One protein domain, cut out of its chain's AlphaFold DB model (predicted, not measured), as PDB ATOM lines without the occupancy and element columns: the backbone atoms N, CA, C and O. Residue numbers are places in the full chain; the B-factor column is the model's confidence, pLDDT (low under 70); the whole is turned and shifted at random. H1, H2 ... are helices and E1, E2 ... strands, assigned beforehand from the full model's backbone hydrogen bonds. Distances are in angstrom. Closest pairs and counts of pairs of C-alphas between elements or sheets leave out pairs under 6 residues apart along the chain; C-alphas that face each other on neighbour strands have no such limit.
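AT A GLANCE: This is residues 18 to 228 of the 254 residues of a protein of Symploca sp. SIO2B6 (UniProt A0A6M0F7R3). A small, strongly twisted sheet of four parallel strands forms the core, with H5, H6 and H8 packed over one face and H10 held in the curl of the other. H1 covers the side of H5 away from the sheet, H2, H3 and H4 make a cluster of helices beyond H6 and off the sheet, and H9 lies far out in the loop between E4 and H10. The printed part has 211 residues with ten named helices and four named strands, in the order H1 E1 H2 H3 H4 H5 E2 H6 E3 H7 H8 E4 H9 H10; the sheet's order is E1 E2 E3 E4, all parallel, and the class of the domain is mixed, helices and strands. It is compact, with a radius of gyration of the C-alphas of 16.6 A and spans of 49 by 47 by 26 A.

IN THESE COORDINATES: H1, the longest helix, holds residues 18 to 36 and measures 27.3 A, from C-alpha 18 at (384.968, 617.174, 474.475). E1 is residues 42 to 46, 12.8 A. H2 is residues 52 to 62, 14.9 A, H3 residues 80 to 91, 16.0 A, and H4 residues 99 to 106. H5 is residues 110 to 122, 17.8 A, and E2 residues 126 to 130, 12.4 A. H6 is residues 133 to 148, 22.4 A, beginning at C-alpha 133 (377.707, 640.616, 466.625). E3, the longest strand, is residues 158 to 163, 16.9 A. H7 is residues 164 to 167, H8 residues 174 to 181, E4 residues 185 to 188 and H9 residues 198 to 205. H10 is residues 214 to 225, 15.7 A, ending at C-alpha 225 (359.689, 636.920, 447.931).

HOW THE PARTS SIT: In the sheet, E1 and E2 are parallel at 20 degrees, with N 43 and O 126 within hydrogen-bond range at 2.8 A. E2 and E3 are parallel at 32 degrees, with N 129 and O 159 at 2.9 A. E3 and the edge strand E4 are parallel at 36 degrees, with N 186 and O 160 at 2.8 A. Strand-helix-strand units, two parallel neighbour strands with helices between, are E1, H2 H3 H4 H5, E2; E2, H6, E3; and E3, H7 H8, E4; the last two crossovers are right-handed. The domain has three layers, helices on both faces of a sheet: H5, H6 and H8 are on one face of the sheet E1 E2 E3 E4 and H10 is on the other. H5, at a height over the sheet of 9.3 A, runs along the strands, at 3 degrees to E2 on the local plane. H6 lies over E2 and E3 at a height over the sheet of 11.2 A. The sheet curls round H10; the closest C-alphas of E3 and H10 are those of Thr 162 and Gly 215, 4.3 A. H5 and H6 touch at a steep tilt of 64 degrees, closest at the C-alphas of Ala 115 and Ile 142, 5.3 A. H1 touches H5, closest at the C-alphas of Gly 31 and Met 117, 3.8 A, and only grazes the sheet with residues 31 to 35. H6 and H8 touch at a shallow tilt of 5 degrees, the same way, closest at the C-alphas of Thr 133 and Thr 174, 6.1 A; H6 touches H8 with residues 133 to 140 alone. H2 touches H6, closest at the C-alphas of Ala 56 and Gln 134, 5.0 A. H3 touches H2, closest at the C-alphas of Ala 58 and Val 87, 5.2 A. H4 touches H2, closest at the C-alphas of Ala 58 and Val 106, 5.9 A. H7 only grazes the sheet with residues 164 to 167, and H9 touches no helix. Every O i to N i+4 pair is within hydrogen-bond range in H1, H2, H3, H4, H5, H6, H8 and H10; H9 has 1 of 4, beside 4 of 5 O i to N i+3 pairs, and H7 is too short for such a pair.

THE WHOLE: The two C-alphas farthest apart are those of Asp 95 and Arg 196, 52.0 A. The printed part has no cut. The link from H2 to H3, residues 63 to 79, is long. The mean pLDDT of the printed part is 95.7, and residues 38 to 40 are under 70.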
ATOM      1  N   GLU A  18     385.688 618.292 475.091       97.56
ATOM      2  CA  GLU A  18     384.968 617.174 474.475       97.56
ATOM      3  C   GLU A  18     383.557 617.596 474.059       97.56
ATOM      4  O   GLU A  18     383.117 617.261 472.961       97.56
ATOM      5  N   MET A  19     382.863 618.378 474.896       98.12
ATOM      6  CA  MET A  19     381.550 618.927 474.560       98.12
ATOM      7  C   MET A  19     381.644 619.882 473.367       98.12
ATOM      8  O   MET A  19     380.858 619.769 472.432       98.12
ATOM      9  N   VAL A  20     382.627 620.786 473.352       98.38
ATOM     10  CA  VAL A  20     382.825 621.722 472.231       98.38
ATOM     11  C   VAL A  20     383.092 620.972 470.926       98.38
ATOM     12  O   VAL A  20     382.469 621.265 469.907       98.38
ATOM     13  N   GLN A  21     383.971 619.968 470.955       98.19
ATOM     14  CA  GLN A  21     384.248 619.121 469.795       98.19
ATOM     15  C   GLN A  21     383.002 618.353 469.349       98.19
ATOM     16  O   GLN A  21     382.699 618.321 468.158       98.19
ATOM     17  N   HIS A  22     382.249 617.775 470.286       98.56
ATOM     18  CA  HIS A  22     381.009 617.068 469.984       98.56
ATOM     19  C   HIS A  22     379.971 617.982 469.317       98.56
ATOM     20  O   HIS A  22     379.380 617.606 468.303       98.56
ATOM     21  N   LEU A  23     379.781 619.195 469.840       98.75
ATOM     22  CA  LEU A  23     378.876 620.199 469.283       98.75
ATOM     23  C   LEU A  23     379.317 620.647 467.885       98.75
ATOM     24  O   LEU A  23     378.492 620.718 466.978       98.75
ATOM     25  N   PHE A  24     380.617 620.865 467.682       98.75
ATOM     26  CA  PHE A  24     381.170 621.206 466.373       98.75
ATOM     27  C   PHE A  24     380.949 620.090 465.339       98.75
ATOM     28  O   PHE A  24     380.462 620.348 464.238       98.75
ATOM     29  N   GLN A  25     381.227 618.834 465.704       98.62
ATOM     30  CA  GLN A  25     380.983 617.673 464.839       98.62
ATOM     31  C   GLN A  25     379.490 617.477 464.545       98.62
ATOM     32  O   GLN A  25     379.109 617.176 463.413       98.62
ATOM     33  N   THR A  26     378.635 617.709 465.540       98.69
ATOM     34  CA  THR A  26     377.177 617.710 465.367       98.69
ATOM     35  C   THR A  26     376.752 618.791 464.376       98.69
ATOM     36  O   THR A  26     375.959 618.520 463.474       98.69
ATOM     37  N   GLY A  27     377.336 619.986 464.478       98.69
ATOM     38  CA  GLY A  27     377.134 621.069 463.526       98.69
ATOM     39  C   GLY A  27     377.519 620.671 462.102       98.69
ATOM     40  O   GLY A  27     376.709 620.810 461.189       98.69
ATOM     41  N   LEU A  28     378.711 620.096 461.906       98.62
ATOM     42  CA  LEU A  28     379.163 619.604 460.596       98.62
ATOM     43  C   LEU A  28     378.186 618.577 459.996       98.62
ATOM     44  O   LEU A  28     377.858 618.651 458.808       98.62
ATOM     45  N   ALA A  29     377.703 617.634 460.809       98.25
ATOM     46  CA  ALA A  29     376.752 616.616 460.371       98.25
ATOM     47  C   ALA A  29     375.417 617.232 459.921       98.25
ATOM     48  O   ALA A  29     374.917 616.896 458.844       98.25
ATOM     49  N   TRP A  30     374.867 618.168 460.702       97.75
ATOM     50  CA  TRP A  30     373.628 618.866 460.356       97.75
ATOM     51  C   TRP A  30     373.782 619.781 459.148       97.75
ATOM     52  O   TRP A  30     372.929 619.747 458.266       97.75
ATOM     53  N   GLY A  31     374.876 620.538 459.051       96.88
ATOM     54  CA  GLY A  31     375.145 621.398 457.898       96.88
ATOM     55  C   GLY A  31     375.199 620.606 456.594       96.88
ATOM     56  O   GLY A  31     374.555 620.981 455.618       96.88
ATOM     57  N   LYS A  32     375.886 619.453 456.597       95.38
ATOM     58  CA  LYS A  32     375.918 618.547 455.441       95.38
ATOM     59  C   LYS A  32     374.529 618.008 455.102       95.38
ATOM     60  O   LYS A  32     374.160 617.981 453.934       95.38
ATOM     61  N   ARG A  33     373.777 617.558 456.109       94.88
ATOM     62  CA  ARG A  33     372.437 617.000 455.913       94.88
ATOM     63  C   ARG A  33     371.492 618.034 455.299       94.88
ATOM     64  O   ARG A  33     370.929 617.769 454.245       94.88
ATOM     65  N   LEU A  34     371.375 619.205 455.920       94.12
ATOM     66  CA  LEU A  34     370.461 620.267 455.490       94.12
ATOM     67  C   LEU A  34     370.819 620.809 454.100       94.12
ATOM     68  O   LEU A  34     369.927 621.118 453.318       94.12
ATOM     69  N   ALA A  35     372.109 620.865 453.755       92.31
ATOM     70  CA  ALA A  35     372.539 621.284 452.422       92.31
ATOM     71  C   ALA A  35     372.189 620.273 451.310       92.31
ATOM     72  O   ALA A  35     372.140 620.654 450.144       92.31
ATOM     73  N   CYS A  36     371.946 619.002 451.650       85.50
ATOM     74  CA  CYS A  36     371.593 617.943 450.698       85.50
ATOM     75  C   CYS A  36     370.086 617.648 450.618       85.50
ATOM     76  O   CYS A  36     369.685 616.833 449.792       85.50
ATOM     77  N   GLU A  37     369.250 618.241 451.478       79.31
ATOM     78  CA  GLU A  37     367.835 617.857 451.590       79.31
ATOM     79  C   GLU A  37     366.958 618.338 450.416       79.31
ATOM     80  O   GLU A  37     365.862 617.800 450.247       79.31
ATOM     81  N   GLN A  38     367.408 619.291 449.583       64.75
ATOM     82  CA  GLN A  38     366.650 619.816 448.433       64.75
ATOM     83  C   GLN A  38     367.555 620.494 447.367       64.75
ATOM     84  O   GLN A  38     368.649 620.971 447.678       64.75
ATOM     85  N   ASP A  39     367.076 620.613 446.121       63.94
ATOM     86  CA  ASP A  39     367.793 621.266 445.013       63.94
ATOM     87  C   ASP A  39     367.773 622.809 445.120       63.94
ATOM     88  O   ASP A  39     366.741 623.446 444.933       63.94
ATOM     89  N   ARG A  40     368.955 623.414 445.335       60.91
ATOM     90  CA  ARG A  40     369.242 624.873 445.355       60.91
ATOM     91  C   ARG A  40     368.527 625.667 446.459       60.91
ATOM     92  O   ARG A  40     367.615 626.445 446.192       60.91
ATOM     93  N   HIS A  41     369.041 625.580 447.684       78.44
ATOM     94  CA  HIS A  41     368.557 626.378 448.818       78.44
ATOM     95  C   HIS A  41     369.632 627.274 449.422       78.44
ATOM     96  O   HIS A  41     370.822 627.052 449.231       78.44
ATOM     97  N   TYR A  42     369.193 628.287 450.163       89.38
ATOM     98  CA  TYR A  42     370.013 629.001 451.134       89.38
ATOM     99  C   TYR A  42     369.660 628.494 452.530       89.38
ATOM    100  O   TYR A  42     368.484 628.293 452.833       89.38
ATOM    101  N   LEU A  43     370.662 628.314 453.385       95.00
ATOM    102  CA  LEU A  43     370.460 627.975 454.787       95.00
ATOM    103  C   LEU A  43     370.518 629.248 455.636       95.00
ATOM    104  O   LEU A  43     371.565 629.882 455.736       95.00
ATOM    105  N   VAL A  44     369.400 629.610 456.263       96.56
ATOM    106  CA  VAL A  44     369.337 630.710 457.236       96.56
ATOM    107  C   VAL A  44     369.512 630.120 458.631       96.56
ATOM    108  O   VAL A  44     368.671 629.341 459.077       96.56
ATOM    109  N   ILE A  45     370.609 630.456 459.313       98.12
ATOM    110  CA  ILE A  45     370.921 629.928 460.647       98.12
ATOM    111  C   ILE A  45     370.847 631.063 461.658       98.12
ATOM    112  O   ILE A  45     371.675 631.968 461.626       98.12
ATOM    113  N   GLY A  46     369.851 631.009 462.539       97.88
ATOM    114  CA  GLY A  46     369.664 631.975 463.617       97.88
ATOM    115  C   GLY A  46     370.166 631.504 464.973       97.88
ATOM    116  O   GLY A  46     370.596 630.365 465.144       97.88
ATOM    117  N   GLU A  47     370.041 632.387 465.959       97.62
ATOM    118  CA  GLU A  47     370.333 632.098 467.361       97.62
ATOM    119  C   GLU A  47     369.311 632.745 468.303       97.62
ATOM    120  O   GLU A  47     368.611 633.693 467.939       97.62
ATOM    121  N   CYS A  48     369.220 632.204 469.515       96.25
ATOM    122  CA  CYS A  48     368.493 632.805 470.625       96.25
ATOM    123  C   CYS A  48     369.219 632.469 471.934       96.25
ATOM    124  O   CYS A  48     368.847 631.539 472.653       96.25
ATOM    125  N   VAL A  49     370.294 633.201 472.222       94.81
ATOM    126  CA  VAL A  49     371.173 632.965 473.370       94.81
ATOM    127  C   VAL A  49     371.202 634.193 474.273       94.81
ATOM    128  O   VAL A  49     371.808 635.222 473.966       94.81
ATOM    129  N   VAL A  50     370.590 634.073 475.452       91.81
ATOM    130  CA  VAL A  50     370.696 635.104 476.491       91.81
ATOM    131  C   VAL A  50     372.157 635.219 476.931       91.81
ATOM    132  O   VAL A  50     372.793 634.227 477.273       91.81
ATOM    133  N   GLY A  51     372.701 636.439 476.908       93.25
ATOM    134  CA  GLY A  51     374.123 636.683 477.177       93.25
ATOM    135  C   GLY A  51     375.053 636.444 475.979       93.25
ATOM    136  O   GLY A  51     376.256 636.668 476.113       93.25
ATOM    137  N   GLY A  52     374.516 636.087 474.804       96.00
ATOM    138  CA  GLY A  52     375.294 635.771 473.600       96.00
ATOM    139  C   GLY A  52     376.211 636.903 473.117       96.00
ATOM    140  O   GLY A  52     377.274 636.661 472.560       96.00
ATOM    141  N   THR A  53     375.861 638.167 473.371       96.94
ATOM    142  CA  THR A  53     376.737 639.307 473.025       96.94
ATOM    143  C   THR A  53     378.004 639.362 473.887       96.94
ATOM    144  O   THR A  53     379.042 639.840 473.431       96.94
ATOM    145  N   THR A  54     377.955 638.847 475.120       97.44
ATOM    146  CA  THR A  54     379.120 638.751 476.010       97.44
ATOM    147  C   THR A  54     380.041 637.611 475.580       97.44
ATOM    148  O   THR A  54     381.250 637.811 475.492       97.44
ATOM    149  N   THR A  55     379.492 636.437 475.253       97.50
ATOM    150  CA  THR A  55     380.277 635.295 474.743       97.50
ATOM    151  C   THR A  55     380.829 635.575 473.345       97.50
ATOM    152  O   THR A  55     381.929 635.130 473.018       97.50
ATOM    153  N   ALA A  56     380.136 636.382 472.533       98.19
ATOM    154  CA  ALA A  56     380.648 636.906 471.268       98.19
ATOM    155  C   ALA A  56     381.877 637.806 471.470       98.19
ATOM    156  O   ALA A  56     382.903 637.593 470.824       98.19
ATOM    157  N   LEU A  57     381.806 638.762 472.409       98.44
ATOM    158  CA  LEU A  57     382.952 639.594 472.793       98.44
ATOM    159  C   LEU A  57     384.127 638.730 473.260       98.44
ATOM    160  O   LEU A  57     385.260 638.954 472.834       98.44
ATOM    161  N   ALA A  58     383.854 637.739 474.111       97.31
ATOM    162  CA  ALA A  58     384.873 636.845 474.645       97.31
ATOM    163  C   ALA A  58     385.557 636.027 473.550       97.31
ATOM    164  O   ALA A  58     386.781 635.958 473.503       97.31
ATOM    165  N   THR A  59     384.766 635.470 472.634       97.56
ATOM    166  CA  THR A  59     385.259 634.656 471.520       97.56
ATOM    167  C   THR A  59     386.108 635.485 470.568       97.56
ATOM    168  O   THR A  59     387.228 635.096 470.257       97.56
ATOM    169  N   LEU A  60     385.624 636.656 470.145       98.31
ATOM    170  CA  LEU A  60     386.385 637.544 469.264       98.31
ATOM    171  C   LEU A  60     387.694 638.004 469.919       98.31
ATOM    172  O   LEU A  60     388.742 637.950 469.279       98.31
ATOM    173  N   SER A  61     387.644 638.387 471.197       97.62
ATOM    174  CA  SER A  61     388.834 638.811 471.946       97.62
ATOM    175  C   SER A  61     389.830 637.660 472.130       97.62
ATOM    176  O   SER A  61     391.025 637.849 471.931       97.62
ATOM    177  N   GLY A  62     389.350 636.451 472.445       96.62
ATOM    178  CA  GLY A  62     390.178 635.246 472.573       96.62
ATOM    179  C   GLY A  62     390.806 634.800 471.249       96.62
ATOM    180  O   GLY A  62     391.918 634.284 471.235       96.62
ATOM    181  N   LEU A  63     390.139 635.070 470.124       96.81
ATOM    182  CA  LEU A  63     390.690 634.894 468.776       96.81
ATOM    183  C   LEU A  63     391.686 636.002 468.376       96.81
ATOM    184  O   LEU A  63     392.263 635.935 467.290       96.81
ATOM    185  N   GLY A  64     391.897 637.008 469.230       96.56
ATOM    186  CA  GLY A  64     392.849 638.098 469.017       96.56
ATOM    187  C   GLY A  64     392.296 639.299 468.245       96.56
ATOM    188  O   GLY A  64     393.073 640.156 467.827       96.56
ATOM    189  N   TYR A  65     390.978 639.390 468.043       97.50
ATOM    190  CA  TYR A  65     390.357 640.563 467.430       97.50
ATOM    191  C   TYR A  65     390.109 641.660 468.470       97.50
ATOM    192  O   TYR A  65     389.636 641.399 469.577       97.50
ATOM    193  N   ASP A  66     390.359 642.912 468.087       96.38
ATOM    194  CA  ASP A  66     389.972 644.077 468.882       96.38
ATOM    195  C   ASP A  66     388.448 644.263 468.825       96.38
ATOM    196  O   ASP A  66     387.918 644.908 467.918       96.38
ATOM    197  N   ALA A  67     387.743 643.630 469.764       97.62
ATOM    198  CA  ALA A  67     386.282 643.637 469.848       97.62
ATOM    199  C   ALA A  67     385.731 644.408 471.055       97.62
ATOM    200  O   ALA A  67     384.511 644.541 471.200       97.62
ATOM    201  N   LYS A  68     386.613 644.919 471.921       96.88
ATOM    202  CA  LYS A  68     386.222 645.696 473.095       96.88
ATOM    203  C   LYS A  68     385.421 646.924 472.660       96.88
ATOM    204  O   LYS A  68     385.800 647.608 471.721       96.88
ATOM    205  N   ASP A  69     384.310 647.173 473.347       96.69
ATOM    206  CA  ASP A  69     383.387 648.281 473.086       96.69
ATOM    207  C   ASP A  69     382.670 648.234 471.712       96.69
ATOM    208  O   ASP A  69     381.961 649.170 471.357       96.69
ATOM    209  N   LYS A  70     382.777 647.127 470.954       97.81
ATOM    210  CA  LYS A  70     382.180 647.002 469.605       97.81
ATOM    211  C   LYS A  70     380.954 646.092 469.518       97.81
ATOM    212  O   LYS A  70     380.245 646.131 468.517       97.81
ATOM    213  N   VAL A  71     380.686 645.268 470.535       97.19
ATOM    214  CA  VAL A  71     379.521 644.362 470.538       97.19
ATOM    215  C   VAL A  71     378.219 645.071 470.931       97.19
ATOM    216  O   VAL A  71     378.216 645.927 471.814       97.19
ATOM    217  N   ASN A  72     377.086 644.671 470.352       95.38
ATOM    218  CA  ASN A  72     375.789 645.279 470.672       95.38
ATOM    219  C   ASN A  72     375.183 644.763 471.981       95.38
ATOM    220  O   ASN A  72     375.683 643.839 472.625       95.38
ATOM    221  N   SER A  73     374.059 645.364 472.366       93.75
ATOM    222  CA  SER A  73     373.191 644.950 473.470       93.75
ATOM    223  C   SER A  73     371.726 645.076 473.060       93.75
ATOM    224  O   SER A  73     371.396 645.911 472.222       93.75
ATOM    225  N   SER A  74     370.840 644.319 473.707       91.06
ATOM    226  CA  SER A  74     369.382 644.461 473.585       91.06
ATOM    227  C   SER A  74     368.824 645.703 474.298       91.06
ATOM    228  O   SER A  74     367.611 645.906 474.325       91.06
ATOM    229  N   HIS A  75     369.686 646.512 474.917       92.12
ATOM    230  CA  HIS A  75     369.325 647.756 475.593       92.12
ATOM    231  C   HIS A  75     369.833 648.989 474.826       92.12
ATOM    232  O   HIS A  75     370.839 648.877 474.112       92.12
ATOM    233  N   PRO A  76     369.209 650.170 475.024       90.06
ATOM    234  CA  PRO A  76     369.597 651.406 474.338       90.06
ATOM    235  C   PRO A  76     371.051 651.798 474.591       90.06
ATOM    236  O   PRO A  76     371.740 652.249 473.686       90.06
ATOM    237  N   THR A  77     371.535 651.578 475.814       90.19
ATOM    238  CA  THR A  77     372.940 651.754 476.186       90.19
ATOM    239  C   THR A  77     373.594 650.398 476.415       90.19
ATOM    240  O   THR A  77     373.093 649.588 477.203       90.19
ATOM    241  N   CYS A  78     374.730 650.147 475.769       90.19
ATOM    242  CA  CYS A  78     375.478 648.912 475.976       90.19
ATOM    243  C   CYS A  78     376.233 648.920 477.318       90.19
ATOM    244  O   CYS A  78     376.883 649.896 477.690       90.19
ATOM    245  N   ASN A  79     376.195 647.802 478.043       92.88
ATOM    246  CA  ASN A  79     376.890 647.583 479.314       92.88
ATOM    247  C   ASN A  79     378.342 647.107 479.108       92.88
ATOM    248  O   ASN A  79     378.778 646.110 479.688       92.88
ATOM    249  N   HIS A  80     379.097 647.821 478.270       96.31
ATOM    250  CA  HIS A  80     380.437 647.419 477.824       96.31
ATOM    251  C   HIS A  80     381.415 647.126 478.954       96.31
ATOM    252  O   HIS A  80     382.073 646.090 478.939       96.31
ATOM    253  N   GLN A  81     381.475 647.991 479.969       96.56
ATOM    254  CA  GLN A  81     382.385 647.803 481.099       96.56
ATOM    255  C   GLN A  81     382.118 646.481 481.831       96.56
ATOM    256  O   GLN A  81     383.060 645.753 482.142       96.56
ATOM    257  N   GLN A  82     380.845 646.155 482.067       95.81
ATOM    258  CA  GLN A  82     380.452 644.918 482.739       95.81
ATOM    259  C   GLN A  82     380.815 643.695 481.892       95.81
ATOM    260  O   GLN A  82     381.398 642.741 482.408       95.81
ATOM    261  N   LYS A  83     380.520 643.732 480.585       96.44
ATOM    262  CA  LYS A  83     380.912 642.667 479.653       96.44
ATOM    263  C   LYS A  83     382.423 642.474 479.649       96.44
ATOM    264  O   LYS A  83     382.892 641.352 479.792       96.44
ATOM    265  N   TRP A  84     383.182 643.564 479.542       97.19
ATOM    266  CA  TRP A  84     384.639 643.516 479.498       97.19
ATOM    267  C   TRP A  84     385.244 642.935 480.774       97.19
ATOM    268  O   TRP A  84     386.154 642.119 480.684       97.19
ATOM    269  N   GLN A  85     384.728 643.292 481.953       96.12
ATOM    270  CA  GLN A  85     385.188 642.714 483.220       96.12
ATOM    271  C   GLN A  85     385.048 641.187 483.218       96.12
ATOM    272  O   GLN A  85     386.037 640.489 483.440       96.12
ATOM    273  N   VAL A  86     383.862 640.676 482.874       94.00
ATOM    274  CA  VAL A  86     383.598 639.229 482.802       94.00
ATOM    275  C   VAL A  86     384.487 638.552 481.755       94.00
ATOM    276  O   VAL A  86     385.106 637.526 482.037       94.00
ATOM    277  N   VAL A  87     384.604 639.145 480.565       95.19
ATOM    278  CA  VAL A  87     385.420 638.606 479.469       95.19
ATOM    279  C   VAL A  87     386.901 638.563 479.831       95.19
ATOM    280  O   VAL A  87     387.546 637.533 479.652       95.19
ATOM    281  N   SER A  88     387.442 639.651 480.379       94.50
ATOM    282  CA  SER A  88     388.851 639.732 480.770       94.50
ATOM    283  C   SER A  88     389.213 638.705 481.842       94.50
ATOM    284  O   SER A  88     390.281 638.105 481.768       94.50
ATOM    285  N   GLN A  89     388.304 638.442 482.785       92.31
ATOM    286  CA  GLN A  89     388.495 637.419 483.807       92.31
ATOM    287  C   GLN A  89     388.491 636.011 483.195       92.31
ATOM    288  O   GLN A  89     389.349 635.197 483.531       92.31
ATOM    289  N   GLY A  90     387.557 635.726 482.282       90.31
ATOM    290  CA  GLY A  90     387.472 634.426 481.608       90.31
ATOM    291  C   GLY A  90     388.677 634.121 480.711       90.31
ATOM    292  O   GLY A  90     389.103 632.973 480.620       90.31
ATOM    293  N   LEU A  91     389.260 635.148 480.088       92.25
ATOM    294  CA  LEU A  91     390.420 635.011 479.201       92.25
ATOM    295  C   LEU A  91     391.772 635.027 479.932       92.25
ATOM    296  O   LEU A  91     392.774 634.650 479.333       92.25
ATOM    297  N   GLN A  92     391.830 635.427 481.208       90.94
ATOM    298  CA  GLN A  92     393.089 635.647 481.939       90.94
ATOM    299  C   GLN A  92     394.017 634.420 481.983       90.94
ATOM    300  O   GLN A  92     395.233 634.576 482.065       90.94
ATOM    301  N   HIS A  93     393.449 633.215 481.955       83.44
ATOM    302  CA  HIS A  93     394.187 631.950 482.044       83.44
ATOM    303  C   HIS A  93     394.190 631.161 480.730       83.44
ATOM    304  O   HIS A  93     394.534 629.979 480.720       83.44
ATOM    305  N   LEU A  94     393.753 631.781 479.632       88.12
ATOM    306  CA  LEU A  94     393.705 631.132 478.335       88.12
ATOM    307  C   LEU A  94     395.016 631.365 477.576       88.12
ATOM    308  O   LEU A  94     395.200 632.392 476.932       88.12
ATOM    309  N   ASP A  95     395.895 630.364 477.602       83.81
ATOM    310  CA  ASP A  95     397.194 630.394 476.905       83.81
ATOM    311  C   ASP A  95     397.135 629.819 475.473       83.81
ATOM    312  O   ASP A  95     398.160 629.619 474.820       83.81
ATOM    313  N   SER A  96     395.934 629.513 474.976       87.88
ATOM    314  CA  SER A  96     395.714 628.844 473.693       87.88
ATOM    315  C   SER A  96     394.845 629.687 472.772       87.88
ATOM    316  O   SER A  96     393.753 630.108 473.142       87.88
ATOM    317  N   ALA A  97     395.302 629.861 471.532       87.56
ATOM    318  CA  ALA A  97     394.509 630.447 470.452       87.56
ATOM    319  C   ALA A  97     393.633 629.402 469.729       87.56
ATOM    320  O   ALA A  97     393.030 629.696 468.695       87.56
ATOM    321  N   HIS A  98     393.587 628.159 470.225       95.00
ATOM    322  CA  HIS A  98     392.809 627.103 469.597       95.00
ATOM    323  C   HIS A  98     391.303 627.371 469.772       95.00
ATOM    324  O   HIS A  98     390.852 627.534 470.909       95.00
ATOM    325  N   PRO A  99     390.488 627.330 468.699       96.62
ATOM    326  CA  PRO A  99     389.044 627.576 468.763       96.62
ATOM    327  C   PRO A  99     388.319 626.762 469.840       96.62
ATOM    328  O   PRO A  99     387.543 627.309 470.615       96.62
ATOM    329  N   VAL A 100     388.623 625.461 469.939       97.00
ATOM    330  CA  VAL A 100     388.069 624.574 470.983       97.00
ATOM    331  C   VAL A 100     388.341 625.104 472.394       97.00
ATOM    332  O   VAL A 100     387.447 625.070 473.232       97.00
ATOM    333  N   ASP A 101     389.555 625.590 472.654       95.81
ATOM    334  CA  ASP A 101     389.975 626.011 473.992       95.81
ATOM    335  C   ASP A 101     389.353 627.363 474.356       95.81
ATOM    336  O   ASP A 101     388.876 627.538 475.476       95.81
ATOM    337  N   ILE A 102     389.266 628.280 473.386       96.31
ATOM    338  CA  ILE A 102     388.569 629.566 473.535       96.31
ATOM    339  C   ILE A 102     387.097 629.334 473.882       96.31
ATOM    340  O   ILE A 102     386.597 629.874 474.866       96.31
ATOM    341  N   ILE A 103     386.400 628.498 473.109       97.38
ATOM    342  CA  ILE A 103     384.974 628.238 473.332       97.38
ATOM    343  C   ILE A 103     384.747 627.492 474.648       97.38
ATOM    344  O   ILE A 103     383.808 627.821 475.367       97.38
ATOM    345  N   ALA A 104     385.617 626.538 474.993       95.75
ATOM    346  CA  ALA A 104     385.555 625.837 476.273       95.75
ATOM    347  C   ALA A 104     385.720 626.790 477.468       95.75
ATOM    348  O   ALA A 104     385.091 626.594 478.505       95.75
ATOM    349  N   ALA A 105     386.556 627.821 477.332       93.69
ATOM    350  CA  ALA A 105     386.799 628.783 478.396       93.69
ATOM    351  C   ALA A 105     385.683 629.829 478.523       93.69
ATOM    352  O   ALA A 105     385.259 630.121 479.641       93.69
ATOM    353  N   VAL A 106     385.240 630.417 477.405       94.38
ATOM    354  CA  VAL A 106     384.433 631.653 477.422       94.38
ATOM    355  C   VAL A 106     383.304 631.720 476.388       94.38
ATOM    356  O   VAL A 106     382.585 632.720 476.334       94.38
ATOM    357  N   GLY A 107     383.155 630.700 475.544       95.50
ATOM    358  CA  GLY A 107     382.114 630.656 474.519       95.50
ATOM    359  C   GLY A 107     380.771 630.153 475.047       95.50
ATOM    360  O   GLY A 107     380.594 629.900 476.242       95.50
ATOM    361  N   ASP A 108     379.831 629.968 474.124       97.12
ATOM    362  CA  ASP A 108     378.538 629.322 474.367       97.12
ATOM    363  C   ASP A 108     378.322 628.109 473.438       97.12
ATOM    364  O   ASP A 108     379.030 627.962 472.440       97.12
ATOM    365  N   PRO A 109     377.359 627.212 473.738       97.50
ATOM    366  CA  PRO A 109     377.118 626.013 472.933       97.50
ATOM    367  C   PRO A 109     376.649 626.270 471.498       97.50
ATOM    368  O   PRO A 109     376.817 625.396 470.651       97.50
ATOM    369  N   MET A 110     376.041 627.425 471.210       98.19
ATOM    370  CA  MET A 110     375.513 627.728 469.877       98.19
ATOM    371  C   MET A 110     376.660 627.971 468.896       98.19
ATOM    372  O   MET A 110     376.647 627.427 467.791       98.19
ATOM    373  N   GLN A 111     377.691 628.700 469.325       98.69
ATOM    374  CA  GLN A 111     378.843 629.056 468.496       98.69
ATOM    375  C   GLN A 111     379.511 627.866 467.766       98.69
ATOM    376  O   GLN A 111     379.628 627.933 466.539       98.69
ATOM    377  N   PRO A 112     379.927 626.765 468.435       98.62
ATOM    378  CA  PRO A 112     380.539 625.621 467.758       98.62
ATOM    379  C   PRO A 112     379.569 624.883 466.831       98.62
ATOM    380  O   PRO A 112     379.982 624.435 465.761       98.62
ATOM    381  N   VAL A 113     378.287 624.780 467.198       98.81
ATOM    382  CA  VAL A 113     377.274 624.125 466.354       98.81
ATOM    383  C   VAL A 113     377.083 624.909 465.060       98.81
ATOM    384  O   VAL A 113     377.217 624.341 463.976       98.81
ATOM    385  N   VAL A 114     376.830 626.218 465.153       98.81
ATOM    386  CA  VAL A 114     376.587 627.066 463.977       98.81
ATOM    387  C   VAL A 114     377.838 627.166 463.107       98.81
ATOM    388  O   VAL A 114     377.724 627.062 461.886       98.81
ATOM    389  N   ALA A 115     379.034 627.272 463.700       98.81
ATOM    390  CA  ALA A 115     380.285 627.251 462.942       98.81
ATOM    391  C   ALA A 115     380.432 625.955 462.126       98.81
ATOM    392  O   ALA A 115     380.703 626.010 460.925       98.81
ATOM    393  N   GLY A 116     380.198 624.793 462.748       98.75
ATOM    394  CA  GLY A 116     380.223 623.501 462.059       98.75
ATOM    395  C   GLY A 116     379.177 623.412 460.944       98.75
ATOM    396  O   GLY A 116     379.499 623.005 459.827       98.75
ATOM    397  N   MET A 117     377.939 623.846 461.211       98.69
ATOM    398  CA  MET A 117     376.866 623.851 460.209       98.69
ATOM    399  C   MET A 117     377.237 624.694 458.994       98.69
ATOM    400  O   MET A 117     377.138 624.222 457.862       98.69
ATOM    401  N   ALA A 118     377.703 625.920 459.224       98.62
ATOM    402  CA  ALA A 118     378.036 626.866 458.173       98.62
ATOM    403  C   ALA A 118     379.245 626.407 457.340       98.62
ATOM    404  O   ALA A 118     379.193 626.469 456.113       98.62
ATOM    405  N   ILE A 119     380.292 625.860 457.977       98.69
ATOM    406  CA  ILE A 119     381.442 625.260 457.276       98.69
ATOM    407  C   ILE A 119     380.970 624.165 456.321       98.69
ATOM    408  O   ILE A 119     381.294 624.206 455.134       98.69
ATOM    409  N   ALA A 120     380.196 623.196 456.818       97.88
ATOM    410  CA  ALA A 120     379.752 622.070 456.006       97.88
ATOM    411  C   ALA A 120     378.790 622.498 454.889       97.88
ATOM    412  O   ALA A 120     378.969 622.070 453.749       97.88
ATOM    413  N   ALA A 121     377.810 623.352 455.198       97.31
ATOM    414  CA  ALA A 121     376.805 623.803 454.240       97.31
ATOM    415  C   ALA A 121     377.406 624.672 453.125       97.31
ATOM    416  O   ALA A 121     377.060 624.480 451.960       97.31
ATOM    417  N   SER A 122     378.378 625.539 453.444       97.44
ATOM    418  CA  SER A 122     379.018 626.444 452.469       97.44
ATOM    419  C   SER A 122     379.655 625.734 451.270       97.44
ATOM    420  O   SER A 122     379.830 626.323 450.208       97.44
ATOM    421  N   ARG A 123     379.994 624.448 451.411       95.88
ATOM    422  CA  ARG A 123     380.578 623.630 450.337       95.88
ATOM    423  C   ARG A 123     379.569 623.278 449.242       95.88
ATOM    424  O   ARG A 123     379.975 622.904 448.147       95.88
ATOM    425  N   ALA A 124     378.274 623.368 449.538       94.19
ATOM    426  CA  ALA A 124     377.198 622.958 448.643       94.19
ATOM    427  C   ALA A 124     376.181 624.077 448.369       94.19
ATOM    428  O   ALA A 124     375.600 624.106 447.284       94.19
ATOM    429  N   CYS A 125     375.961 624.996 449.313       95.19
ATOM    430  CA  CYS A 125     374.943 626.033 449.189       95.19
ATOM    431  C   CYS A 125     375.290 627.327 449.941       95.19
ATOM    432  O   CYS A 125     376.262 627.381 450.693       95.19
ATOM    433  N   GLY A 126     374.490 628.374 449.720       95.50
ATOM    434  CA  GLY A 126     374.643 629.650 450.413       95.50
ATOM    435  C   GLY A 126     374.139 629.589 451.857       95.50
ATOM    436  O   GLY A 126     373.146 628.926 452.154       95.50
ATOM    437  N   VAL A 127     374.797 630.312 452.757       97.94
ATOM    438  CA  VAL A 127     374.516 630.365 454.194       97.94
ATOM    439  C   VAL A 127     374.363 631.819 454.631       97.94
ATOM    440  O   VAL A 127     375.266 632.637 454.452       97.94
ATOM    441  N   LEU A 128     373.224 632.122 455.248       98.19
ATOM    442  CA  LEU A 128     372.957 633.381 455.929       98.19
ATOM    443  C   LEU A 128     373.077 633.153 457.437       98.19
ATOM    444  O   LEU A 128     372.202 632.536 458.050       98.19
ATOM    445  N   LEU A 129     374.158 633.647 458.037       98.81
ATOM    446  CA  LEU A 129     374.308 633.693 459.491       98.81
ATOM    447  C   LEU A 129     373.431 634.835 460.020       98.81
ATOM    448  O   LEU A 129     373.797 636.005 459.923       98.81
ATOM    449  N   ALA A 130     372.243 634.491 460.512       98.50
ATOM    450  CA  ALA A 130     371.170 635.422 460.832       98.50
ATOM    451  C   ALA A 130     371.255 635.907 462.284       98.50
ATOM    452  O   ALA A 130     370.730 635.284 463.209       98.50
ATOM    453  N   GLY A 131     371.928 637.033 462.476       98.12
ATOM    454  CA  GLY A 131     372.115 637.671 463.767       98.12
ATOM    455  C   GLY A 131     373.180 638.761 463.707       98.12
ATOM    456  O   GLY A 131     373.844 638.957 462.691       98.12
ATOM    457  N   GLY A 132     373.341 639.466 464.823       97.25
ATOM    458  CA  GLY A 132     374.266 640.588 464.937       97.25
ATOM    459  C   GLY A 132     375.705 640.174 465.238       97.25
ATOM    460  O   GLY A 132     376.268 639.244 464.659       97.25
ATOM    461  N   THR A 133     376.310 640.846 466.216       97.88
ATOM    462  CA  THR A 133     377.707 640.616 466.625       97.88
ATOM    463  C   THR A 133     378.015 639.175 467.048       97.88
ATOM    464  O   THR A 133     379.147 638.721 466.903       97.88
ATOM    465  N   GLN A 134     377.004 638.417 467.482       98.50
ATOM    466  CA  GLN A 134     377.098 636.981 467.748       98.50
ATOM    467  C   GLN A 134     377.474 636.188 466.491       98.50
ATOM    468  O   GLN A 134     378.374 635.352 466.535       98.50
ATOM    469  N   MET A 135     376.847 636.488 465.352       98.75
ATOM    470  CA  MET A 135     377.140 635.815 464.087       98.75
ATOM    471  C   MET A 135     378.469 636.268 463.476       98.75
ATOM    472  O   MET A 135     379.134 635.473 462.815       98.75
ATOM    473  N   LEU A 136     378.929 637.489 463.773       98.81
ATOM    474  CA  LEU A 136     380.306 637.905 463.474       98.81
ATOM    475  C   LEU A 136     381.336 637.113 464.295       98.81
ATOM    476  O   LEU A 136     382.359 636.699 463.750       98.81
ATOM    477  N   ALA A 137     381.058 636.832 465.572       98.75
ATOM    478  CA  ALA A 137     381.903 635.947 466.376       98.75
ATOM    479  C   ALA A 137     381.943 634.523 465.802       98.75
ATOM    480  O   ALA A 137     383.026 633.950 465.679       98.75
ATOM    481  N   VAL A 138     380.798 633.987 465.366       98.88
ATOM    482  CA  VAL A 138     380.744 632.698 464.660       98.88
ATOM    483  C   VAL A 138     381.542 632.737 463.353       98.88
ATOM    484  O   VAL A 138     382.297 631.807 463.084       98.88
ATOM    485  N   TYR A 139     381.459 633.811 462.566       98.88
ATOM    486  CA  TYR A 139     382.259 633.958 461.346       98.88
ATOM    487  C   TYR A 139     383.770 633.966 461.639       98.88
ATOM    488  O   TYR A 139     384.541 633.254 460.991       98.88
ATOM    489  N   GLY A 140     384.203 634.704 462.666       98.56
ATOM    490  CA  GLY A 140     385.589 634.676 463.142       98.56
ATOM    491  C   GLY A 140     386.029 633.276 463.586       98.56
ATOM    492  O   GLY A 140     387.137 632.841 463.264       98.56
ATOM    493  N   LEU A 141     385.139 632.545 464.256       98.38
ATOM    494  CA  LEU A 141     385.364 631.178 464.712       98.38
ATOM    495  C   LEU A 141     385.480 630.185 463.545       98.38
ATOM    496  O   LEU A 141     386.365 629.332 463.565       98.38
ATOM    497  N   ILE A 142     384.663 630.334 462.497       98.75
ATOM    498  CA  ILE A 142     384.768 629.567 461.246       98.75
ATOM    499  C   ILE A 142     386.154 629.757 460.619       98.75
ATOM    500  O   ILE A 142     386.826 628.771 460.306       98.75
ATOM    501  N   LYS A 143     386.622 631.008 460.486       98.56
ATOM    502  CA  LYS A 143     387.964 631.310 459.951       98.56
ATOM    503  C   LYS A 143     389.067 630.660 460.783       98.56
ATOM    504  O   LYS A 143     390.021 630.115 460.232       98.56
ATOM    505  N   ALA A 144     388.938 630.704 462.105       98.06
ATOM    506  CA  ALA A 144     389.924 630.130 463.006       98.06
ATOM    507  C   ALA A 144     389.953 628.595 462.935       98.06
ATOM    508  O   ALA A 144     391.028 628.019 462.787       98.06
ATOM    509  N   TRP A 145     388.793 627.930 462.962       97.50
ATOM    510  CA  TRP A 145     388.708 626.467 462.876       97.50
ATOM    511  C   TRP A 145     389.190 625.929 461.537       97.50
ATOM    512  O   TRP A 145     389.961 624.976 461.502       97.50
ATOM    513  N   THR A 146     388.759 626.545 460.437       97.56
ATOM    514  CA  THR A 146     389.141 626.112 459.086       97.56
ATOM    515  C   THR A 146     390.642 626.244 458.862       97.56
ATOM    516  O   THR A 146     391.251 625.331 458.313       97.56
ATOM    517  N   LYS A 147     391.261 627.315 459.374       96.69
ATOM    518  CA  LYS A 147     392.718 627.483 459.364       96.69
ATOM    519  C   LYS A 147     393.431 626.457 460.249       96.69
ATOM    520  O   LYS A 147     394.414 625.873 459.806       96.69
ATOM    521  N   GLN A 148     392.964 626.259 461.479       95.25
ATOM    522  CA  GLN A 148     393.620 625.395 462.465       95.25
ATOM    523  C   GLN A 148     393.578 623.914 462.065       95.25
ATOM    524  O   GLN A 148     394.576 623.213 462.189       95.25
ATOM    525  N   GLU A 149     392.436 623.454 461.555       94.81
ATOM    526  CA  GLU A 149     392.165 622.044 461.236       94.81
ATOM    527  C   GLU A 149     392.261 621.750 459.725       94.81
ATOM    528  O   GLU A 149     391.947 620.649 459.281       94.81
ATOM    529  N   SER A 150     392.673 622.734 458.914       95.69
ATOM    530  CA  SER A 150     392.743 622.634 457.444       95.69
ATOM    531  C   SER A 150     391.435 622.140 456.804       95.69
ATOM    532  O   SER A 150     391.438 621.314 455.890       95.69
ATOM    533  N   LEU A 151     390.297 622.631 457.304       96.44
ATOM    534  CA  LEU A 151     388.978 622.253 456.797       96.44
ATOM    535  C   LEU A 151     388.637 623.060 455.548       96.44
ATOM    536  O   LEU A 151     388.741 624.285 455.539       96.44
ATOM    537  N   ASP A 152     388.125 622.370 454.535       96.94
ATOM    538  CA  ASP A 152     387.550 623.014 453.359       96.94
ATOM    539  C   ASP A 152     386.281 623.805 453.727       96.94
ATOM    540  O   ASP A 152     385.481 623.360 454.553       96.94
ATOM    541  N   TRP A 153     386.078 624.971 453.128       97.75
ATOM    542  CA  TRP A 153     384.864 625.786 453.239       97.75
ATOM    543  C   TRP A 153     384.866 626.841 452.130       97.75
ATOM    544  O   TRP A 153     385.914 627.154 451.566       97.75
ATOM    545  N   ASN A 154     383.703 627.419 451.832       97.81
ATOM    546  CA  ASN A 154     383.598 628.465 450.820       97.81
ATOM    547  C   ASN A 154     383.159 629.800 451.449       97.81
ATOM    548  O   ASN A 154     381.964 629.988 451.685       97.81
ATOM    549  N   PRO A 155     384.075 630.758 451.690       97.50
ATOM    550  CA  PRO A 155     383.719 632.050 452.280       97.50
ATOM    551  C   PRO A 155     382.752 632.862 451.411       97.50
ATOM    552  O   PRO A 155     381.933 633.596 451.953       97.50
ATOM    553  N   ASN A 156     382.777 632.688 450.082       97.38
ATOM    554  CA  ASN A 156     381.863 633.383 449.165       97.38
ATOM    555  C   ASN A 156     380.412 632.891 449.275       97.38
ATOM    556  O   ASN A 156     379.513 633.493 448.694       97.38
ATOM    557  N   GLN A 157     380.186 631.784 449.985       97.31
ATOM    558  CA  GLN A 157     378.861 631.236 450.251       97.31
ATOM    559  C   GLN A 157     378.344 631.619 451.638       97.31
ATOM    560  O   GLN A 157     377.256 631.191 451.992       97.31
ATOM    561  N   ILE A 158     379.083 632.394 452.439       98.50
ATOM    562  CA  ILE A 158     378.659 632.769 453.791       98.50
ATOM    563  C   ILE A 158     378.556 634.286 453.903       98.50
ATOM    564  O   ILE A 158     379.512 635.010 453.637       98.50
ATOM    565  N   VAL A 159     377.405 634.759 454.368       98.56
ATOM    566  CA  VAL A 159     377.153 636.170 454.664       98.56
ATOM    567  C   VAL A 159     376.477 636.299 456.024       98.56
ATOM    568  O   VAL A 159     375.650 635.467 456.400       98.56
ATOM    569  N   VAL A 160     376.838 637.332 456.781       98.81
ATOM    570  CA  VAL A 160     376.157 637.690 458.029       98.81
ATOM    571  C   VAL A 160     374.998 638.618 457.695       98.81
ATOM    572  O   VAL A 160     375.181 639.622 457.011       98.81
ATOM    573  N   GLY A 161     373.798 638.271 458.149       98.56
ATOM    574  CA  GLY A 161     372.583 639.050 457.939       98.56
ATOM    575  C   GLY A 161     371.999 639.507 459.261       98.56
ATOM    576  O   GLY A 161     371.721 638.676 460.120       98.56
ATOM    577  N   THR A 162     371.773 640.807 459.413       98.75
ATOM    578  CA  THR A 162     371.208 641.382 460.637       98.75
ATOM    579  C   THR A 162     370.177 642.473 460.343       98.75
ATOM    580  O   THR A 162     369.764 642.664 459.199       98.75
ATOM    581  N   THR A 163     369.717 643.180 461.369       98.62
ATOM    582  CA  THR A 163     368.830 644.338 461.266       98.62
ATOM    583  C   THR A 163     369.610 645.645 461.187       98.62
ATOM    584  O   THR A 163     370.731 645.761 461.694       98.62
ATOM    585  N   ARG A 164     368.989 646.685 460.619       97.88
ATOM    586  CA  ARG A 164     369.532 648.046 460.707       97.88
ATOM    587  C   ARG A 164     369.741 648.508 462.149       97.88
ATOM    588  O   ARG A 164     370.715 649.193 462.419       97.88
ATOM    589  N   TRP A 165     368.898 648.081 463.093       98.19
ATOM    590  CA  TRP A 165     369.024 648.475 464.499       98.19
ATOM    591  C   TRP A 165     370.323 647.990 465.140       98.19
ATOM    592  O   TRP A 165     370.760 648.586 466.115       98.19
ATOM    593  N   VAL A 166     370.934 646.921 464.618       98.06
ATOM    594  CA  VAL A 166     372.254 646.429 465.043       98.06
ATOM    595  C   VAL A 166     373.384 647.068 464.240       98.06
ATOM    596  O   VAL A 166     374.437 647.379 464.801       98.06
ATOM    597  N   ALA A 167     373.198 647.230 462.928       97.81
ATOM    598  CA  ALA A 167     374.218 647.790 462.044       97.81
ATOM    599  C   ALA A 167     374.469 649.286 462.300       97.81
ATOM    600  O   ALA A 167     375.620 649.718 462.263       97.81
ATOM    601  N   ASP A 168     373.408 650.032 462.612       96.94
ATOM    602  CA  ASP A 168     373.420 651.481 462.836       96.94
ATOM    603  C   ASP A 168     373.560 651.854 464.328       96.94
ATOM    604  O   ASP A 168     373.565 653.037 464.665       96.94
ATOM    605  N   ASP A 169     373.635 650.873 465.238       96.69
ATOM    606  CA  ASP A 169     373.682 651.112 466.687       96.69
ATOM    607  C   ASP A 169     374.951 651.890 467.077       96.69
ATOM    608  O   ASP A 169     376.048 651.324 467.031       96.69
ATOM    609  N   PRO A 170     374.840 653.146 467.546       94.94
ATOM    610  CA  PRO A 170     376.003 653.964 467.878       94.94
ATOM    611  C   PRO A 170     376.721 653.491 469.148       94.94
ATOM    612  O   PRO A 170     377.791 653.998 469.479       94.94
ATOM    613  N   THR A 171     376.125 652.561 469.899       95.25
ATOM    614  CA  THR A 171     376.738 651.986 471.098       95.25
ATOM    615  C   THR A 171     377.598 650.765 470.798       95.25
ATOM    616  O   THR A 171     378.270 650.290 471.707       95.25
ATOM    617  N   GLY A 172     377.601 650.258 469.564       95.50
ATOM    618  CA  GLY A 172     378.503 649.209 469.090       95.50
ATOM    619  C   GLY A 172     379.218 649.632 467.806       95.50
ATOM    620  O   GLY A 172     379.140 650.779 467.380       95.50
ATOM    621  N   ASP A 173     379.924 648.693 467.179       97.81
ATOM    622  CA  ASP A 173     380.578 648.906 465.883       97.81
ATOM    623  C   ASP A 173     380.529 647.618 465.049       97.81
ATOM    624  O   ASP A 173     381.546 647.008 464.706       97.81
ATOM    625  N   THR A 174     379.310 647.160 464.749       98.00
ATOM    626  CA  THR A 174     379.055 645.949 463.949       98.00
ATOM    627  C   THR A 174     379.749 646.015 462.593       98.00
ATOM    628  O   THR A 174     380.371 645.046 462.154       98.00
ATOM    629  N   VAL A 175     379.672 647.171 461.927       98.44
ATOM    630  CA  VAL A 175     380.272 647.380 460.605       98.44
ATOM    631  C   VAL A 175     381.801 647.361 460.689       98.44
ATOM    632  O   VAL A 175     382.449 646.749 459.838       98.44
ATOM    633  N   GLY A 176     382.402 647.987 461.703       98.50
ATOM    634  CA  GLY A 176     383.846 647.932 461.932       98.50
ATOM    635  C   GLY A 176     384.340 646.537 462.313       98.50
ATOM    636  O   GLY A 176     385.383 646.104 461.814       98.50
ATOM    637  N   LEU A 177     383.575 645.781 463.109       98.38
ATOM    638  CA  LEU A 177     383.854 644.368 463.389       98.38
ATOM    639  C   LEU A 177     383.814 643.521 462.116       98.38
ATOM    640  O   LEU A 177     384.750 642.763 461.868       98.38
ATOM    641  N   ALA A 178     382.784 643.678 461.283       98.69
ATOM    642  CA  ALA A 178     382.681 642.963 460.013       98.69
ATOM    643  C   ALA A 178     383.874 643.259 459.093       98.69
ATOM    644  O   ALA A 178     384.479 642.332 458.562       98.69
ATOM    645  N   LYS A 179     384.287 644.529 458.985       98.50
ATOM    646  CA  LYS A 179     385.491 644.929 458.234       98.50
ATOM    647  C   LYS A 179     386.766 644.301 458.797       98.50
ATOM    648  O   LYS A 179     387.584 643.804 458.035       98.50
ATOM    649  N   THR A 180     386.922 644.297 460.120       98.19
ATOM    650  CA  THR A 180     388.080 643.692 460.805       98.19
ATOM    651  C   THR A 180     388.165 642.187 460.534       98.19
ATOM    652  O   THR A 180     389.251 641.635 460.371       98.19
ATOM    653  N   LEU A 181     387.010 641.527 460.463       98.06
ATOM    654  CA  LEU A 181     386.889 640.100 460.183       98.06
ATOM    655  C   LEU A 181     386.955 639.759 458.694       98.06
ATOM    656  O   LEU A 181     387.055 638.572 458.382       98.06
ATOM    657  N   ASP A 182     386.913 640.748 457.798       97.94
ATOM    658  CA  ASP A 182     386.667 640.555 456.363       97.94
ATOM    659  C   ASP A 182     385.408 639.697 456.117       97.94
ATOM    660  O   ASP A 182     385.414 638.722 455.370       97.94
ATOM    661  N   ALA A 183     384.341 640.004 456.862       98.25
ATOM    662  CA  ALA A 183     383.069 639.296 456.822       98.25
ATOM    663  C   ALA A 183     382.057 640.058 455.948       98.25
ATOM    664  O   ALA A 183     381.794 641.236 456.217       98.25
ATOM    665  N   PRO A 184     381.430 639.409 454.948       98.25
ATOM    666  CA  PRO A 184     380.297 639.988 454.238       98.25
ATOM    667  C   PRO A 184     379.140 640.239 455.213       98.25
ATOM    668  O   PRO A 184     378.737 639.330 455.943       98.25
ATOM    669  N   LEU A 185     378.600 641.458 455.215       98.56
ATOM    670  CA  LEU A 185     377.527 641.884 456.114       98.56
ATOM    671  C   LEU A 185     376.374 642.498 455.314       98.56
ATOM    672  O   LEU A 185     376.588 643.386 454.489       98.56
ATOM    673  N   LEU A 186     375.155 642.051 455.601       98.00
ATOM    674  CA  LEU A 186     373.901 642.610 455.109       98.00
ATOM    675  C   LEU A 186     373.043 643.041 456.297       98.00
ATOM    676  O   LEU A 186     372.953 642.327 457.295       98.00
ATOM    677  N   ALA A 187     372.375 644.181 456.167       98.19
ATOM    678  CA  ALA A 187     371.381 644.640 457.126       98.19
ATOM    679  C   ALA A 187     370.037 644.819 456.415       98.19
ATOM    680  O   ALA A 187     369.982 645.410 455.336       98.19
ATOM    681  N   THR A 188     368.954 644.301 456.997       97.62
ATOM    682  CA  THR A 188     367.606 644.636 456.522       97.62
ATOM    683  C   THR A 188     367.283 646.091 456.843       97.62
ATOM    684  O   THR A 188     367.597 646.579 457.929       97.62
ATOM    685  N   GLN A 189     366.582 646.751 455.922       95.94
ATOM    686  CA  GLN A 189     366.033 648.091 456.126       95.94
ATOM    687  C   GLN A 189     364.719 648.088 456.923       95.94
ATOM    688  O   GLN A 189     364.102 649.144 457.036       95.94
ATOM    689  N   LEU A 190     364.311 646.934 457.474       97.06
ATOM    690  CA  LEU A 190     363.135 646.811 458.336       97.06
ATOM    691  C   LEU A 190     363.132 647.901 459.413       97.06
ATOM    692  O   LEU A 190     364.128 648.098 460.110       97.06
ATOM    693  N   HIS A 191     362.001 648.578 459.554       97.06
ATOM    694  CA  HIS A 191     361.772 649.567 460.602       97.06
ATOM    695  C   HIS A 191     360.346 649.483 461.152       97.06
ATOM    696  O   HIS A 191     359.441 648.951 460.516       97.06
ATOM    697  N   PHE A 192     360.122 650.054 462.324       98.06
ATOM    698  CA  PHE A 192     358.856 650.073 463.049       98.06
ATOM    699  C   PHE A 192     358.363 651.497 463.341       98.06
ATOM    700  O   PHE A 192     357.541 651.687 464.233       98.06
ATOM    701  N   HIS A 193     358.807 652.506 462.575       95.06
ATOM    702  CA  HIS A 193     358.346 653.892 462.762       95.06
ATOM    703  C   HIS A 193     356.823 654.062 462.612       95.06
ATOM    704  O   HIS A 193     356.230 654.841 463.352       95.06
ATOM    705  N   ASP A 194     356.199 653.310 461.700       95.12
ATOM    706  CA  ASP A 194     354.747 653.325 461.450       95.12
ATOM    707  C   ASP A 194     353.999 652.219 462.205       95.12
ATOM    708  O   ASP A 194     352.816 651.991 461.952       95.12
ATOM    709  N   ALA A 195     354.669 651.493 463.105       97.38
ATOM    710  CA  ALA A 195     354.027 650.395 463.809       97.38
ATOM    711  C   ALA A 195     352.906 650.908 464.726       97.38
ATOM    712  O   ALA A 195     353.082 651.886 465.454       97.38
ATOM    713  N   ARG A 196     351.770 650.210 464.747       96.94
ATOM    714  CA  ARG A 196     350.607 650.478 465.605       96.94
ATOM    715  C   ARG A 196     350.896 650.201 467.080       96.94
ATOM    716  O   ARG A 196     350.291 650.826 467.947       96.94
ATOM    717  N   TYR A 197     351.812 649.274 467.369       96.25
ATOM    718  CA  TYR A 197     352.124 648.843 468.734       96.25
ATOM    719  C   TYR A 197     353.362 649.560 469.293       96.25
ATOM    720  O   TYR A 197     354.450 649.426 468.719       96.25
ATOM    721  N   PRO A 198     353.261 650.229 470.458       94.94
ATOM    722  CA  PRO A 198     354.402 650.876 471.112       94.94
ATOM    723  C   PRO A 198     355.583 649.931 471.387       94.94
ATOM    724  O   PRO A 198     356.740 650.341 471.356       94.94
ATOM    725  N   GLN A 199     355.309 648.645 471.620       94.81
ATOM    726  CA  GLN A 199     356.327 647.619 471.859       94.81
ATOM    727  C   GLN A 199     357.210 647.380 470.627       94.81
ATOM    728  O   GLN A 199     358.394 647.087 470.779       94.81
ATOM    729  N   LEU A 200     356.661 647.529 469.416       97.00
ATOM    730  CA  LEU A 200     357.444 647.486 468.180       97.00
ATOM    731  C   LEU A 200     358.220 648.791 467.994       97.00
ATOM    732  O   LEU A 200     359.420 648.757 467.737       97.00
ATOM    733  N   GLN A 201     357.581 649.940 468.221       97.38
ATOM    734  CA  GLN A 201     358.249 651.246 468.137       97.38
ATOM    735  C   GLN A 201     359.466 651.357 469.076       97.38
ATOM    736  O   GLN A 201     360.412 652.081 468.778       97.38
ATOM    737  N   ALA A 202     359.491 650.610 470.186       96.94
ATOM    738  CA  ALA A 202     360.640 650.546 471.088       96.94
ATOM    739  C   ALA A 202     361.943 650.077 470.403       96.94
ATOM    740  O   ALA A 202     363.028 650.459 470.843       96.94
ATOM    741  N   TYR A 203     361.881 649.310 469.307       97.56
ATOM    742  CA  TYR A 203     363.085 648.935 468.551       97.56
ATOM    743  C   TYR A 203     363.807 650.160 467.979       97.56
ATOM    744  O   TYR A 203     365.035 650.230 468.030       97.56
ATOM    745  N   GLU A 204     363.055 651.175 467.542       97.12
ATOM    746  CA  GLU A 204     363.604 652.446 467.048       97.12
ATOM    747  C   GLU A 204     364.319 653.251 468.141       97.12
ATOM    748  O   GLU A 204     365.100 654.155 467.858       97.12
ATOM    749  N   GLN A 205     364.082 652.903 469.407       95.75
ATOM    750  CA  GLN A 205     364.717 653.510 470.575       95.75
ATOM    751  C   GLN A 205     365.920 652.689 471.070       95.75
ATOM    752  O   GLN A 205     366.477 652.973 472.130       95.75
ATOM    753  N   GLY A 206     366.330 651.657 470.325       95.00
ATOM    754  CA  GLY A 206     367.468 650.806 470.665       95.00
ATOM    755  C   GLY A 206     367.143 649.682 471.651       95.00
ATOM    756  O   GLY A 206     368.059 649.135 472.270       95.00
ATOM    757  N   PHE A 207     365.874 649.307 471.815       95.88
ATOM    758  CA  PHE A 207     365.512 648.084 472.534       95.88
ATOM    759  C   PHE A 207     365.493 646.876 471.598       95.88
ATOM    760  O   PHE A 207     365.126 646.990 470.435       95.88
ATOM    761  N   VAL A 208     365.844 645.706 472.130       95.19
ATOM    762  CA  VAL A 208     365.872 644.398 471.452       95.19
ATOM    763  C   VAL A 208     366.850 644.332 470.274       95.19
ATOM    764  O   VAL A 208     367.864 643.646 470.384       95.19
ATOM    765  N   LYS A 209     366.589 645.084 469.198       96.50
ATOM    766  CA  LYS A 209     367.352 645.219 467.945       96.50
ATOM    767  C   LYS A 209     367.393 643.961 467.081       96.50
ATOM    768  O   LYS A 209     367.229 644.056 465.872       96.50
ATOM    769  N   GLU A 210     367.633 642.797 467.664       95.88
ATOM    770  CA  GLU A 210     367.829 641.540 466.940       95.88
ATOM    771  C   GLU A 210     367.562 640.341 467.853       95.88
ATOM    772  O   GLU A 210     367.563 640.453 469.079       95.88
ATOM    773  N   GLY A 211     367.364 639.179 467.239       93.31
ATOM    774  CA  GLY A 211     367.265 637.890 467.911       93.31
ATOM    775  C   GLY A 211     366.387 636.937 467.114       93.31
ATOM    776  O   GLY A 211     365.592 637.362 466.279       93.31
ATOM    777  N   VAL A 212     366.523 635.632 467.357       96.44
ATOM    778  CA  VAL A 212     365.676 634.595 466.736       96.44
ATOM    779  C   VAL A 212     365.665 634.697 465.200       96.44
ATOM    780  O   VAL A 212     364.648 634.484 464.546       96.44
ATOM    781  N   ALA A 213     366.816 635.041 464.614       97.12
ATOM    782  CA  ALA A 213     366.999 635.228 463.173       97.12
ATOM    783  C   ALA A 213     366.185 636.370 462.529       97.12
ATOM    784  O   ALA A 213     366.088 636.392 461.301       97.12
ATOM    785  N   ALA A 214     365.597 637.298 463.294       97.06
ATOM    786  CA  ALA A 214     364.651 638.289 462.770       97.06
ATOM    787  C   ALA A 214     365.203 639.069 461.564       97.06
ATOM    788  O   ALA A 214     364.552 639.121 460.515       97.06
ATOM    789  N   GLY A 215     366.430 639.593 461.666       97.81
ATOM    790  CA  GLY A 215     367.084 640.285 460.555       97.81
ATOM    791  C   GLY A 215     367.280 639.397 459.326       97.81
ATOM    792  O   GLY A 215     366.924 639.784 458.213       97.81
ATOM    793  N   GLY A 216     367.775 638.173 459.517       97.62
ATOM    794  CA  GLY A 216     367.988 637.225 458.422       97.62
ATOM    795  C   GLY A 216     366.695 636.777 457.736       97.62
ATOM    796  O   GLY A 216     366.652 636.695 456.510       97.62
ATOM    797  N   CYS A 217     365.622 636.553 458.494       97.06
ATOM    798  CA  CYS A 217     364.303 636.229 457.949       97.06
ATOM    799  C   CYS A 217     363.726 637.393 457.134       97.06
ATOM    800  O   CYS A 217     363.204 637.170 456.043       97.06
ATOM    801  N   ALA A 218     363.870 638.633 457.611       98.00
ATOM    802  CA  ALA A 218     363.444 639.815 456.864       98.00
ATOM    803  C   ALA A 218     364.253 639.999 455.565       98.00
ATOM    804  O   ALA A 218     363.669 640.278 454.519       98.00
ATOM    805  N   ILE A 219     365.575 639.775 455.601       97.81
ATOM    806  CA  ILE A 219     366.429 639.759 454.399       97.81
ATOM    807  C   ILE A 219     365.941 638.689 453.416       97.81
ATOM    808  O   ILE A 219     365.774 638.971 452.230       97.81
ATOM    809  N   ALA A 220     365.687 637.468 453.892       95.50
ATOM    810  CA  ALA A 220     365.219 636.374 453.049       95.50
ATOM    811  C   ALA A 220     363.852 636.681 452.418       95.50
ATOM    812  O   ALA A 220     363.676 636.464 451.223       95.50
ATOM    813  N   ALA A 221     362.905 637.237 453.177       96.12
ATOM    814  CA  ALA A 221     361.603 637.650 452.656       96.12
ATOM    815  C   ALA A 221     361.738 638.726 451.563       96.12
ATOM    816  O   ALA A 221     361.125 638.607 450.501       96.12
ATOM    817  N   ALA A 222     362.588 639.733 451.779       96.00
ATOM    818  CA  ALA A 222     362.834 640.781 450.795       96.00
ATOM    819  C   ALA A 222     363.500 640.237 449.519       96.00
ATOM    820  O   ALA A 222     363.053 640.537 448.418       96.00
ATOM    821  N   LEU A 223     364.537 639.402 449.640       93.75
ATOM    822  CA  LEU A 223     365.306 638.925 448.484       93.75
ATOM    823  C   LEU A 223     364.640 637.768 447.729       93.75
ATOM    824  O   LEU A 223     364.791 637.669 446.515       93.75
ATOM    825  N   TYR A 224     363.934 636.879 448.431       90.25
ATOM    826  CA  TYR A 224     363.331 635.687 447.827       90.25
ATOM    827  C   TYR A 224     361.882 635.915 447.398       90.25
ATOM    828  O   TYR A 224     361.463 635.398 446.367       90.25
ATOM    829  N   GLN A 225     361.117 636.693 448.173       91.56
ATOM    830  CA  GLN A 225     359.689 636.920 447.931       91.56
ATOM    831  C   GLN A 225     359.362 638.358 447.509       91.56
ATOM    832  O   GLN A 225     358.192 638.659 447.280       91.56
ATOM    833  N   ASN A 226     360.359 639.246 447.393       95.44
ATOM    834  CA  ASN A 226     360.167 640.674 447.104       95.44
ATOM    835  C   ASN A 226     359.223 641.369 448.096       95.44
ATOM    836  O   ASN A 226     358.463 642.257 447.710       95.44
ATOM    837  N   TRP A 227     359.243 640.947 449.365       97.50
ATOM    838  CA  TRP A 227     358.424 641.590 450.385       97.50
ATOM    839  C   TRP A 227     358.886 643.024 450.624       97.50
ATOM    840  O   TRP A 227     360.078 643.282 450.810       97.50
ATOM    841  N   THR A 228     357.929 643.947 450.648       97.31
ATOM    842  CA  THR A 228     358.177 645.342 451.010       97.31
ATOM    843  C   THR A 228     358.191 645.526 452.524       97.31
ATOM    844  O   THR A 228     357.753 644.667 453.296       97.31
TER     845      THR A 228